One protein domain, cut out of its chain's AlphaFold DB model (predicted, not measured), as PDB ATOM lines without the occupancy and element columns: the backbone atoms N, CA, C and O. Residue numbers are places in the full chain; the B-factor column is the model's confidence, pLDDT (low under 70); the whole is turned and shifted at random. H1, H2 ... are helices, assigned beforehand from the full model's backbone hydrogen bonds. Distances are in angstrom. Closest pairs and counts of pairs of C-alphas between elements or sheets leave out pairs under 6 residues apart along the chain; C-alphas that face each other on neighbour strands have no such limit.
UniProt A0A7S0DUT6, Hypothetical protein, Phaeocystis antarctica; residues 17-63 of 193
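What this domain is: This is residues 17 to 63 of the 193 residues of the protein "Hypothetical protein" of Phaeocystis antarctica (UniProt A0A7S0DUT6). One long helix, H4, makes the longest axis of the model, and three shorter helices lie on one side of it. H3 folds back along the first part of H4 as a helical hairpin, H2 packs steeply on its last part, and the very short H1 packs on H3. The printed part has 47 residues with four named helices, in the order H1, H2, H3, H4, and no named strand; the class is all helix. The whole is compact, with a radius of gyration of the C-alphas of 9.7 A, and elongated in outline, with spans of 28 by 17 by 16 A.

How they stand to each other: H4, residues 46 to 61, is the longest helix. H3, residues 34 to 42, touches H4 at residues 46 to 49 of H4 alone, and the closest C-alphas, those of Leu 40 and Ala 49, are 6.0 A apart. H3 and H4 form a hairpin, running opposite ways at a shallow tilt of 24 degrees. H2, residues 25 to 30, touches H4 at residues 56 to 60 of H4 alone, with the C-alphas of Leu 27 and Lys 57 closest at 6.9 A. H2 and H4 run the same way at a steep tilt of 69.9 degrees, only just short of about perpendicular. H2 and H3 are close but not clearly touching; their closest C-alphas, those of Trp 28 and Lys 34, are 6.9 A apart. H1, residues 17 to 20, touches H3, with the C-alphas of Leu 18 and Ala 41 closest at 6.9 A. H1 and H4 are near each other, with 5 pairs of C-alphas within 10 A. H1 and H2 are only just apart, their closest C-alphas at 8.4 A. Each O i to N i+4 pair in H2, H3 and H4 is within hydrogen-bond range, while H1, with 4 residues, is too short for such a pair.

Where its parts are: H4 runs 21.7 A from C-alpha 46 at (20.399, 132.597, 357.269) to C-alpha 61 at (5.340, 130.162, 372.687). H3 is 12.7 A long, from Lys 34 to Asp 42. H2, from Ala 25 to Ala 30, measures 8.6 A from first to last C-alpha. H1 measures 5.1 A and begins at C-alpha 17 at (23.744, 139.106, 363.244).

The domain as a whole: The two C-alphas farthest apart, those of Ala 43 and Gly 63, are 28.5 A apart. The printed part has no cut, and its three links, H1 to H2, H2 to H3 and H3 to H4, are tight. The mean pLDDT of the printed part is 73.2; residues 26, 32 and 59 to 63 are under 70.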
ATOM      1  N   THR A  17      24.284 139.993 364.288       72.25
ATOM      2  CA  THR A  17      23.744 139.106 363.244       72.25
ATOM      3  C   THR A  17      22.604 138.213 363.742       72.25
ATOM      4  O   THR A  17      21.611 138.026 363.049       72.25
ATOM      5  N   LEU A  18      22.699 137.680 364.965       72.88
ATOM      6  CA  LEU A  18      21.629 136.865 365.548       72.88
ATOM      7  C   LEU A  18      20.414 137.711 365.946       72.88
ATOM      8  O   LEU A  18      19.281 137.254 365.799       72.88
ATOM      9  N   ILE A  19      20.646 138.942 366.407       78.56
ATOM     10  CA  ILE A  19      19.580 139.907 366.710       78.56
ATOM     11  C   ILE A  19      18.828 140.277 365.423       78.56
ATOM     12  O   ILE A  19      17.601 140.235 365.406       78.56
ATOM     13  N   GLU A  20      19.548 140.538 364.327       76.62
ATOM     14  CA  GLU A  20      18.973 140.815 362.997       76.62
ATOM     15  C   GLU A  20      18.133 139.642 362.469       76.62
ATOM     16  O   GLU A  20      17.101 139.833 361.827       76.62
ATOM     17  N   TRP A  21      18.523 138.407 362.787       76.88
ATOM     18  CA  TRP A  21      17.758 137.205 362.438       76.88
ATOM     19  C   TRP A  21      16.547 136.955 363.349       76.88
ATOM     20  O   TRP A  21      15.785 136.011 363.121       76.88
ATOM     21  N   GLY A  22      16.333 137.805 364.357       74.81
ATOM     22  CA  GLY A  22      15.195 137.747 365.268       74.81
ATOM     23  C   GLY A  22      15.412 136.854 366.491       74.81
ATOM     24  O   GLY A  22      14.431 136.334 367.032       74.81
ATOM     25  N   VAL A  23      16.667 136.642 366.913       77.00
ATOM     26  CA  VAL A  23      17.001 136.054 368.219       77.00
ATOM     27  C   VAL A  23      16.961 137.140 369.290       77.00
ATOM     28  O   VAL A  23      17.922 137.878 369.491       77.00
ATOM     29  N   ASP A  24      15.848 137.203 370.009       77.12
ATOM     30  CA  ASP A  24      15.683 138.101 371.153       77.12
ATOM     31  C   ASP A  24      16.446 137.586 372.389       77.12
ATOM     32  O   ASP A  24      16.719 136.388 372.516       77.12
ATOM     33  N   ALA A  25      16.757 138.467 373.348       70.81
ATOM     34  CA  ALA A  25      17.448 138.087 374.588       70.81
ATOM     35  C   ALA A  25      16.684 137.012 375.389       70.81
ATOM     36  O   ALA A  25      17.298 136.121 375.981       70.81
ATOM     37  N   GLU A  26      15.349 137.043 375.343       68.69
ATOM     38  CA  GLU A  26      14.476 136.019 375.930       68.69
ATOM     39  C   GLU A  26      14.621 134.667 375.222       68.69
ATOM     40  O   GLU A  26      14.806 133.632 375.867       68.69
ATOM     41  N   LEU A  27      14.617 134.672 373.882       72.94
ATOM     42  CA  LEU A  27      14.822 133.466 373.084       72.94
ATOM     43  C   LEU A  27      16.216 132.887 373.333       72.94
ATOM     44  O   LEU A  27      16.366 131.675 373.482       72.94
ATOM     45  N   TRP A  28      17.234 133.741 373.426       76.38
ATOM     46  CA  TRP A  28      18.605 133.350 373.741       76.38
ATOM     47  C   TRP A  28      18.724 132.726 375.133       76.38
ATOM     48  O   TRP A  28      19.370 131.688 375.286       76.38
ATOM     49  N   GLY A  29      18.069 133.310 376.139       70.69
ATOM     50  CA  GLY A  29      18.003 132.768 377.497       70.69
ATOM     51  C   GLY A  29      17.341 131.389 377.549       70.69
ATOM     52  O   GLY A  29      17.872 130.472 378.179       70.69
ATOM     53  N   ALA A  30      16.237 131.220 376.817       70.00
ATOM     54  CA  ALA A  30      15.498 129.963 376.710       70.00
ATOM     55  C   ALA A  30      16.196 128.910 375.825       70.00
ATOM     56  O   ALA A  30      15.942 127.706 375.949       70.00
ATOM     57  N   THR A  31      17.093 129.334 374.930       74.81
ATOM     58  CA  THR A  31      17.778 128.434 374.003       74.81
ATOM     59  C   THR A  31      18.864 127.650 374.728       74.81
ATOM     60  O   THR A  31      19.898 128.167 375.147       74.81
ATOM     61  N   ARG A  32      18.644 126.339 374.837       67.75
ATOM     62  CA  ARG A  32      19.560 125.424 375.525       67.75
ATOM     63  C   ARG A  32      20.837 125.127 374.728       67.75
ATOM     64  O   ARG A  32      21.853 124.800 375.326       67.75
ATOM     65  N   ASN A  33      20.794 125.259 373.400       73.88
ATOM     66  CA  ASN A  33      21.945 125.061 372.515       73.88
ATOM     67  C   ASN A  33      22.284 126.350 371.751       73.88
ATOM     68  O   ASN A  33      22.011 126.480 370.560       73.88
ATOM     69  N   LYS A  34      22.869 127.309 372.475       76.31
ATOM     70  CA  LYS A  34      23.344 128.599 371.947       76.31
ATOM     71  C   LYS A  34      24.453 128.429 370.906       76.31
ATOM     72  O   LYS A  34      24.538 129.213 369.968       76.31
ATOM     73  N   GLN A  35      25.249 127.364 371.037       72.88
ATOM     74  CA  GLN A  35      26.344 127.054 370.119       72.88
ATOM     75  C   GLN A  35      25.847 126.783 368.696       72.88
ATOM     76  O   GLN A  35      26.452 127.257 367.747       72.88
ATOM     77  N   ALA A  36      24.716 126.087 368.546       74.81
ATOM     78  CA  ALA A  36      24.143 125.810 367.230       74.81
ATOM     79  C   ALA A  36      23.682 127.079 366.489       74.81
ATOM     80  O   ALA A  36      23.682 127.100 365.266       74.81
ATOM     81  N   LEU A  37      23.282 128.134 367.209       74.56
ATOM     82  CA  LEU A  37      22.928 129.414 366.589       74.56
ATOM     83  C   LEU A  37      24.177 130.187 366.150       74.56
ATOM     84  O   LEU A  37      24.171 130.788 365.083       74.56
ATOM     85  N   LEU A  38      25.247 130.134 366.946       74.62
ATOM     86  CA  LEU A  38      26.527 130.761 366.603       74.62
ATOM     87  C   LEU A  38      27.186 130.085 365.395       74.62
ATOM     88  O   LEU A  38      27.693 130.781 364.529       74.62
ATOM     89  N   ASP A  39      27.115 128.756 365.309       77.50
ATOM     90  CA  ASP A  39      27.619 127.975 364.169       77.50
ATOM     91  C   ASP A  39      26.879 128.319 362.863       77.50
ATOM     92  O   ASP A  39      27.495 128.539 361.828       77.50
ATOM     93  N   LEU A  40      25.553 128.493 362.930       75.81
ATOM     94  CA  LEU A  40      24.750 128.946 361.786       75.81
ATOM     95  C   LEU A  40      25.044 130.401 361.388       75.81
ATOM     96  O   LEU A  40      24.942 130.740 360.209       75.81
ATOM     97  N   ALA A  41      25.396 131.257 362.354       74.75
ATOM     98  CA  ALA A  41      25.805 132.638 362.102       74.75
ATOM     99  C   ALA A  41      27.187 132.727 361.444       74.75
ATOM    100  O   ALA A  41      27.368 133.536 360.539       74.75
ATOM    101  N   ASP A  42      28.124 131.874 361.860       73.62
ATOM    102  CA  ASP A  42      29.460 131.756 361.266       73.62
ATOM    103  C   ASP A  42      29.399 131.182 359.839       73.62
ATOM    104  O   ASP A  42      30.019 131.714 358.922       73.62
ATOM    105  N   ALA A  43      28.551 130.171 359.621       77.69
ATOM    106  CA  ALA A  43      28.326 129.572 358.306       77.69
ATOM    107  C   ALA A  43      27.534 130.471 357.330       77.69
ATOM    108  O   ALA A  43      27.494 130.195 356.131       77.69
ATOM    109  N   GLY A  44      26.884 131.539 357.815       74.06
ATOM    110  CA  GLY A  44      26.049 132.425 356.994       74.06
ATOM    111  C   GLY A  44      24.747 131.783 356.487       74.06
ATOM    112  O   GLY A  44      24.102 132.316 355.583       74.06
ATOM    113  N   ASP A  45      24.332 130.651 357.063       75.69
ATOM    114  CA  ASP A  45      23.117 129.908 356.708       75.69
ATOM    115  C   ASP A  45      21.855 130.588 357.291       75.69
ATOM    116  O   ASP A  45      21.156 130.049 358.158       75.69
ATOM    117  N   GLU A  46      21.526 131.782 356.789       74.12
ATOM    118  CA  GLU A  46      20.399 132.597 357.269       74.12
ATOM    119  C   GLU A  46      19.054 131.845 357.207       74.12
ATOM    120  O   GLU A  46      18.245 131.922 358.132       74.12
ATOM    121  N   ALA A  47      18.810 131.068 356.147       77.56
ATOM    122  CA  ALA A  47      17.558 130.328 355.975       77.56
ATOM    123  C   ALA A  47      17.348 129.269 357.073       77.56
ATOM    124  O   ALA A  47      16.271 129.183 357.669       77.56
ATOM    125  N   LYS A  48      18.395 128.497 357.394       75.06
ATOM    126  CA  LYS A  48      18.343 127.487 358.461       75.06
ATOM    127  C   LYS A  48      18.265 128.141 359.833       75.06
ATOM    128  O   LYS A  48      17.541 127.647 360.697       75.06
ATOM    129  N   ALA A  49      18.973 129.253 360.034       76.12
ATOM    130  CA  ALA A  49      18.886 130.021 361.266       76.12
ATOM    131  C   ALA A  49      17.459 130.526 361.500       76.12
ATOM    132  O   ALA A  49      16.896 130.265 362.558       76.12
ATOM    133  N   ARG A  50      16.816 131.138 360.499       78.44
ATOM    134  CA  ARG A  50      15.426 131.619 360.592       78.44
ATOM    135  C   ARG A  50      14.422 130.497 360.857       78.44
ATOM    136  O   ARG A  50      13.516 130.676 361.674       78.44
ATOM    137  N   GLU A  51      14.588 129.328 360.238       79.12
ATOM    138  CA  GLU A  51      13.753 128.153 360.529       79.12
ATOM    139  C   GLU A  51      13.942 127.684 361.980       79.12
ATOM    140  O   GLU A  51      12.968 127.476 362.709       79.12
ATOM    141  N   ARG A  52      15.196 127.609 362.445       74.31
ATOM    142  CA  ARG A  52      15.539 127.247 363.826       74.31
ATOM    143  C   ARG A  52      14.970 128.247 364.828       74.31
ATOM    144  O   ARG A  52      14.417 127.835 365.840       74.31
ATOM    145  N   ILE A  53      15.064 129.540 364.538       80.88
ATOM    146  CA  ILE A  53      14.540 130.637 365.358       80.88
ATOM    147  C   ILE A  53      13.018 130.577 365.410       80.88
ATOM    148  O   ILE A  53      12.447 130.691 366.488       80.88
ATOM    149  N   THR A  54      12.355 130.315 364.284       81.19
ATOM    150  CA  THR A  54      10.899 130.127 364.229       81.19
ATOM    151  C   THR A  54      10.470 128.909 365.042       81.19
ATOM    152  O   THR A  54       9.486 128.974 365.778       81.19
ATOM    153  N   PHE A  55      11.222 127.809 364.966       72.94
ATOM    154  CA  PHE A  55      10.976 126.614 365.768       72.94
ATOM    155  C   PHE A  55      11.198 126.876 367.260       72.94
ATOM    156  O   PHE A  55      10.381 126.465 368.075       72.94
ATOM    157  N   LEU A  56      12.257 127.602 367.626       73.81
ATOM    158  CA  LEU A  56      12.526 128.007 369.006       73.81
ATOM    159  C   LEU A  56      11.446 128.966 369.516       73.81
ATOM    160  O   LEU A  56      10.947 128.763 370.614       73.81
ATOM    161  N   LYS A  57      11.008 129.945 368.714       75.19
ATOM    162  CA  LYS A  57       9.898 130.849 369.047       75.19
ATOM    163  C   LYS A  57       8.598 130.076 369.228       75.19
ATOM    164  O   LYS A  57       7.921 130.284 370.225       75.19
ATOM    165  N   LYS A  58       8.284 129.118 368.349       70.19
ATOM    166  CA  LYS A  58       7.142 128.206 368.524       70.19
ATOM    167  C   LYS A  58       7.297 127.269 369.719       70.19
ATOM    168  O   LYS A  58       6.295 126.944 370.332       70.19
ATOM    169  N   ALA A  59       8.504 126.842 370.076       64.94
ATOM    170  CA  ALA A  59       8.745 126.001 371.249       64.94
ATOM    171  C   ALA A  59       8.690 126.798 372.563       64.94
ATOM    172  O   ALA A  59       8.301 126.257 373.593       64.94
ATOM    173  N   VAL A  60       9.052 128.082 372.533       64.56
ATOM    174  CA  VAL A  60       8.893 129.014 373.656       64.56
ATOM    175  C   VAL A  60       7.422 129.409 373.810       64.56
ATOM    176  O   VAL A  60       6.888 129.341 374.912       64.56
ATOM    177  N   GLN A  61       6.743 129.735 372.707       61.91
ATOM    178  CA  GLN A  61       5.340 130.162 372.687       61.91
ATOM    179  C   GLN A  61       4.355 128.999 372.874       61.91
ATOM    180  O   GLN A  61       3.357 129.140 373.571       61.91
ATOM    181  N   GLY A  62       4.639 127.838 372.285       55.16
ATOM    182  CA  GLY A  62       3.849 126.611 372.415       55.16
ATOM    183  C   GLY A  62       4.246 125.743 373.607       55.16
ATOM    184  O   GLY A  62       3.626 124.707 373.828       55.16
ATOM    185  N   GLY A  63       5.278 126.147 374.358       49.38
ATOM    186  CA  GLY A  63       5.913 125.305 375.361       49.38
ATOM    187  C   GLY A  63       6.521 124.045 374.739       49.38
ATOM    188  O   GLY A  63       6.133 123.551 373.680       49.38
TER     189      GLY A  63